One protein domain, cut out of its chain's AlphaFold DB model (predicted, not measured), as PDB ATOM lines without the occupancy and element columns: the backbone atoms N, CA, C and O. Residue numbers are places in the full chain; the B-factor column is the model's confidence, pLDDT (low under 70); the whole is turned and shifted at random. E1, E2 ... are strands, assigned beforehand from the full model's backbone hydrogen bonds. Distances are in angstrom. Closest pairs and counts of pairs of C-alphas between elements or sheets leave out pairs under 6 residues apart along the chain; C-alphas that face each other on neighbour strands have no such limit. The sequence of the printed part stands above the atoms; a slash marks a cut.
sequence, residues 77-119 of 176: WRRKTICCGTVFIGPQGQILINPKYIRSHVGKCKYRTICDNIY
ATOM      1  N   TRP A  77     -33.570 186.741 111.218       93.50
ATOM      2  CA  TRP A  77     -34.747 186.199 110.545       93.50
ATOM      3  C   TRP A  77     -34.560 186.197 109.030       93.50
ATOM      4  O   TRP A  77     -34.221 187.205 108.407       93.50
ATOM      5  N   ARG A  78     -34.854 185.059 108.406       91.12
ATOM      6  CA  ARG A  78     -34.826 184.881 106.956       91.12
ATOM      7  C   ARG A  78     -36.218 185.090 106.385       91.12
ATOM      8  O   ARG A  78     -37.171 184.418 106.772       91.12
ATOM      9  N   ARG A  79     -36.344 186.011 105.436       90.81
ATOM     10  CA  ARG A  79     -37.592 186.229 104.703       90.81
ATOM     11  C   ARG A  79     -37.798 185.105 103.681       90.81
ATOM     12  O   ARG A  79     -36.905 184.848 102.880       90.81
ATOM     13  N   LYS A  80     -38.975 184.474 103.672       86.50
ATOM     14  CA  LYS A  80     -39.379 183.467 102.679       86.50
ATOM     15  C   LYS A  80     -40.710 183.863 102.044       86.50
ATOM     16  O   LYS A  80     -41.710 184.051 102.734       86.50
ATOM     17  N   THR A  81     -40.719 183.980 100.722       84.38
ATOM     18  CA  THR A  81     -41.936 184.256  99.952       84.38
ATOM     19  C   THR A  81     -42.683 182.950  99.693       84.38
ATOM     20  O   THR A  81     -42.089 181.949  99.296       84.38
ATOM     21  N   ILE A  82     -43.987 182.958  99.939       79.69
ATOM     22  CA  ILE A  82     -44.930 181.869  99.669       79.69
ATOM     23  C   ILE A  82     -46.067 182.413  98.800       79.69
ATOM     24  O   ILE A  82     -46.215 183.625  98.667       79.69
ATOM     25  N   CYS A  83     -46.917 181.555  98.232       75.38
ATOM     26  CA  CYS A  83     -47.960 182.056  97.328       75.38
ATOM     27  C   CYS A  83     -48.995 182.983  97.989       75.38
ATOM     28  O   CYS A  83     -49.568 183.816  97.300       75.38
ATOM     29  N   CYS A  84     -49.187 182.913  99.311       74.75
ATOM     30  CA  CYS A  84     -50.074 183.832 100.032       74.75
ATOM     31  C   CYS A  84     -49.399 185.136 100.478       74.75
ATOM     32  O   CYS A  84     -50.091 186.015 100.983       74.75
ATOM     33  N   GLY A  85     -48.074 185.269 100.360       82.06
ATOM     34  CA  GLY A  85     -47.357 186.432 100.877       82.06
ATOM     35  C   GLY A  85     -45.957 186.111 101.385       82.06
ATOM     36  O   GLY A  85     -45.206 185.354 100.782       82.06
ATOM     37  N   THR A  86     -45.574 186.732 102.495       86.50
ATOM     38  CA  THR A  86     -44.225 186.620 103.061       86.50
ATOM     39  C   THR A  86     -44.287 186.088 104.485       86.50
ATOM     40  O   THR A  86     -45.061 186.589 105.301       86.50
ATOM     41  N   VAL A  87     -43.436 185.110 104.785       89.62
ATOM     42  CA  VAL A  87     -43.192 184.606 106.140       89.62
ATOM     43  C   VAL A  87     -41.744 184.883 106.535       89.62
ATOM     44  O   VAL A  87     -40.871 185.027 105.675       89.62
ATOM     45  N   PHE A  88     -41.479 184.963 107.831       92.19
ATOM     46  CA  PHE A  88     -40.125 185.106 108.358       92.19
ATOM     47  C   PHE A  88     -39.769 183.858 109.152       92.19
ATOM     48  O   PHE A  88     -40.547 183.433 109.997       92.19
ATOM     49  N   ILE A  89     -38.608 183.277 108.877       91.88
ATOM     50  CA  ILE A  89     -38.088 182.095 109.563       91.88
ATOM     51  C   ILE A  89     -36.961 182.556 110.482       91.88
ATOM     52  O   ILE A  89     -35.961 183.095 110.014       91.88
ATOM     53  N   GLY A  90     -37.149 182.382 111.781       94.00
ATOM     54  CA  GLY A  90     -36.188 182.712 112.816       94.00
ATOM     55  C   GLY A  90     -35.008 181.738 112.836       94.00
ATOM     56  O   GLY A  90     -35.069 180.656 112.244       94.00
ATOM     57  N   PRO A  91     -33.927 182.098 113.538       91.88
ATOM     58  CA  PRO A  91     -32.699 181.308 113.580       91.88
ATOM     59  C   PRO A  91     -32.890 179.915 114.198       91.88
ATOM     60  O   PRO A  91     -32.162 178.995 113.845       91.88
ATOM     61  N   GLN A  92     -33.883 179.737 115.074       92.06
ATOM     62  CA  GLN A  92     -34.209 178.449 115.703       92.06
ATOM     63  C   GLN A  92     -35.399 177.749 115.023       92.06
ATOM     64  O   GLN A  92     -36.060 176.910 115.626       92.06
ATOM     65  N   GLY A  93     -35.736 178.132 113.787       86.62
ATOM     66  CA  GLY A  93     -36.872 177.561 113.062       86.62
ATOM     67  C   GLY A  93     -38.242 178.102 113.483       86.62
ATOM     68  O   GLY A  93     -39.254 177.586 113.014       86.62
ATOM     69  N   GLN A  94     -38.314 179.156 114.311       90.25
ATOM     70  CA  GLN A  94     -39.585 179.848 114.567       90.25
ATOM     71  C   GLN A  94     -40.124 180.462 113.276       90.25
ATOM     72  O   GLN A  94     -39.351 180.926 112.444       90.25
ATOM     73  N   ILE A  95     -41.442 180.535 113.109       89.69
ATOM     74  CA  ILE A  95     -42.035 181.155 111.921       89.69
ATOM     75  C   ILE A  95     -42.950 182.303 112.335       89.69
ATOM     76  O   ILE A  95     -43.920 182.113 113.065       89.69
ATOM     77  N   LEU A  96     -42.648 183.502 111.837       89.00
ATOM     78  CA  LEU A  96     -43.481 184.688 111.975       89.00
ATOM     79  C   LEU A  96     -44.342 184.823 110.721       89.00
ATOM     80  O   LEU A  96     -43.836 185.023 109.611       89.00
ATOM     81  N   ILE A  97     -45.654 184.728 110.906       85.56
ATOM     82  CA  ILE A  97     -46.646 184.906 109.846       85.56
ATOM     83  C   ILE A  97     -47.503 186.103 110.221       85.56
ATOM     84  O   ILE A  97     -47.976 186.211 111.351       85.56
ATOM     85  N   ASN A  98     -47.720 187.013 109.271       78.25
ATOM     86  CA  ASN A  98     -48.695 188.072 109.485       78.25
ATOM     87  C   ASN A  98     -50.087 187.428 109.643       78.25
ATOM     88  O   ASN A  98     -50.491 186.684 108.745       78.25
ATOM     89  N   PRO A  99     -50.850 187.730 110.711       73.94
ATOM     90  CA  PRO A  99     -52.157 187.122 110.963       73.94
ATOM     91  C   PRO A  99     -53.136 187.204 109.787       73.94
ATOM     92  O   PRO A  99     -53.987 186.333 109.617       73.94
ATOM     93  N   LYS A 100     -52.984 188.212 108.919       71.31
ATOM     94  CA  LYS A 100     -53.766 188.352 107.680       71.31
ATOM     95  C   LYS A 100     -53.663 187.132 106.754       71.31
ATOM     96  O   LYS A 100     -54.600 186.872 106.005       71.31
ATOM     97  N   TYR A 101     -52.568 186.376 106.830       68.56
ATOM     98  CA  TYR A 101     -52.309 185.192 106.011       68.56
ATOM     99  C   TYR A 101     -52.694 183.864 106.684       68.56
ATOM    100  O   TYR A 101     -52.493 182.819 106.071       68.56
ATOM    101  N   ILE A 102     -53.254 183.893 107.904       66.69
ATOM    102  CA  ILE A 102     -53.734 182.700 108.639       66.69
ATOM    103  C   ILE A 102     -55.105 182.226 108.120       66.69
ATOM    104  O   ILE A 102     -55.554 181.123 108.425       66.69
ATOM    105  N   ARG A 103     -55.791 183.031 107.299       65.44
ATOM    106  CA  ARG A 103     -57.066 182.620 106.702       65.44
ATOM    107  C   ARG A 103     -56.870 181.400 105.801       65.44
ATOM    108  O   ARG A 103     -55.890 181.317 105.064       65.44
ATOM    109  N   SER A 104     -57.836 180.481 105.860       60.84
ATOM    110  CA  SER A 104     -57.881 179.316 104.978       60.84
ATOM    111  C   SER A 104     -57.808 179.781 103.526       60.84
ATOM    112  O   SER A 104     -58.629 180.580 103.073       60.84
ATOM    113  N   HIS A 105     -56.779 179.328 102.824       61.66
ATOM    114  CA  HIS A 105     -56.502 179.686 101.443       61.66
ATOM    115  C   HIS A 105     -56.799 178.484 100.539       61.66
ATOM    116  O   HIS A 105     -56.453 177.350 100.873       61.66
ATOM    117  N   VAL A 106     -57.431 178.737  99.387       61.84
ATOM    118  CA  VAL A 106     -57.956 177.698  98.474       61.84
ATOM    119  C   VAL A 106     -56.947 177.286  97.379       61.84
ATOM    120  O   VAL A 106     -57.287 176.559  96.456       61.84
ATOM    121  N   GLY A 107     -55.684 177.705  97.455       64.88
ATOM    122  CA  GLY A 107     -54.653 177.354  96.462       64.88
ATOM    123  C   GLY A 107     -53.553 176.414  96.975       64.88
ATOM    124  O   GLY A 107     -53.626 175.842  98.061       64.88
ATOM    125  N   LYS A 108     -52.474 176.289  96.186       63.06
ATOM    126  CA  LYS A 108     -51.375 175.324  96.404       63.06
ATOM    127  C   LYS A 108     -50.587 175.522  97.710       63.06
ATOM    128  O   LYS A 108     -50.013 174.563  98.215       63.06
ATOM    129  N   CYS A 109     -50.586 176.721  98.300       60.28
ATOM    130  CA  CYS A 109     -50.095 176.942  99.666       60.28
ATOM    131  C   CYS A 109     -51.118 176.412 100.678       60.28
ATOM    132  O   CYS A 109     -51.868 177.170 101.291       60.28
ATOM    133  N   LYS A 110     -51.151 175.091 100.865       57.12
ATOM    134  CA  LYS A 110     -51.656 174.511 102.109       57.12
ATOM    135  C   LYS A 110     -50.558 174.693 103.153       57.12
ATOM    136  O   LYS A 110     -49.504 174.082 103.033       57.12
ATOM    137  N   TYR A 111     -50.821 175.458 104.210       58.25
ATOM    138  CA  TYR A 111     -49.957 175.539 105.400       58.25
ATOM    139  C   TYR A 111     -49.799 174.201 106.150       58.25
ATOM    140  O   TYR A 111     -49.190 174.175 107.215       58.25
ATOM    141  N   ARG A 112     -50.319 173.090 105.603       49.28
ATOM    142  CA  ARG A 112     -50.230 171.752 106.197       49.28
ATOM    143  C   ARG A 112     -48.792 171.337 106.518       49.28
ATOM    144  O   ARG A 112     -48.613 170.621 107.482       49.28
ATOM    145  N   THR A 113     -47.795 171.833 105.788       47.12
ATOM    146  CA  THR A 113     -46.416 171.326 105.847       47.12
ATOM    147  C   THR A 113     -45.414 172.198 106.598       47.12
ATOM    148  O   THR A 113     -44.243 171.833 106.679       47.12
ATOM    149  N   ILE A 114     -45.809 173.346 107.163       51.44
ATOM    150  CA  ILE A 114     -44.848 174.137 107.954       51.44
ATOM    151  C   ILE A 114     -44.591 173.477 109.322       51.44
ATOM    152  O   ILE A 114     -43.488 173.590 109.846       51.44
ATOM    153  N   CYS A 115     -45.552 172.717 109.850       46.62
ATOM    154  CA  CYS A 115     -45.378 171.952 111.085       46.62
ATOM    155  C   CYS A 115     -44.634 170.619 110.882       46.62
ATOM    156  O   CYS A 115     -44.059 170.117 111.839       46.62
ATOM    157  N   ASP A 116     -44.578 170.080 109.658       45.69
ATOM    158  CA  ASP A 116     -43.996 168.749 109.402       45.69
ATOM    159  C   ASP A 116     -42.457 168.729 109.499       45.69
ATOM    160  O   ASP A 116     -41.861 167.677 109.703       45.69
ATOM    161  N   ASN A 117     -41.806 169.896 109.403       46.53
ATOM    162  CA  ASN A 117     -40.353 170.043 109.581       46.53
ATOM    163  C   ASN A 117     -39.960 170.697 110.914       46.53
ATOM    164  O   ASN A 117     -38.770 170.844 111.191       46.53
ATOM    165  N   ILE A 118     -40.931 171.065 111.757       49.91
ATOM    166  CA  ILE A 118     -40.671 171.372 113.168       49.91
ATOM    167  C   ILE A 118     -40.695 170.030 113.895       49.91
ATOM    168  O   ILE A 118     -41.545 169.766 114.742       49.91
ATOM    169  N   TYR A 119     -39.787 169.132 113.513       45.16
ATOM    170  CA  TYR A 119     -39.518 167.979 114.351       45.16
ATOM    171  C   TYR A 119     -39.118 168.528 115.724       45.16
ATOM    172  O   TYR A 119     -38.245 169.404 115.791       45.16
TER     173      TYR A 119
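What this domain is: This is residues 77 to 119 of the 176 residues of an uncharacterized protein of Thelohanellus kitauei (UniProt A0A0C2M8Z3). With little regular structure, the domain is a small three-stranded antiparallel sheet, from which a long stretch without named elements, residues 98 to 119, loops away and folds back over one face. The printed part has 43 residues, no named helix and three strands, E1, E2 and E3, in that order along the chain and across the sheet. The class is all strand, with under half of the residues in named elements. The whole is compact, radius of gyration of the C-alphas 10.4 A, and only just elongated, spanning 29 by 19 by 15 A.

Where its parts are: E1, residues 78 to 82, is 12.8 A long and begins at C-alpha 78 (-34.826, 184.881, 106.956). E2, residues 85 to 89, is 13.4 A long. E3, residues 95 to 97, ends at C-alpha 97 (-46.646, 184.906, 109.846).

How they stand to each other: The strands form a meander, each the antiparallel neighbour of the one before. Hairpin E1 and E2 has N 80 and O 87 within hydrogen-bond range, 2.8 A. Hairpin E2 and E3 has N 96 and O 88 at 2.8 A. Edge strands E1 and E3 are apart.

The domain as a whole: The C-alphas farthest apart, Pro 91 and Val 106, are 29.7 A apart. The printed part has no cut, and both links are tight. Residues 101 to 119 have pLDDT under 70.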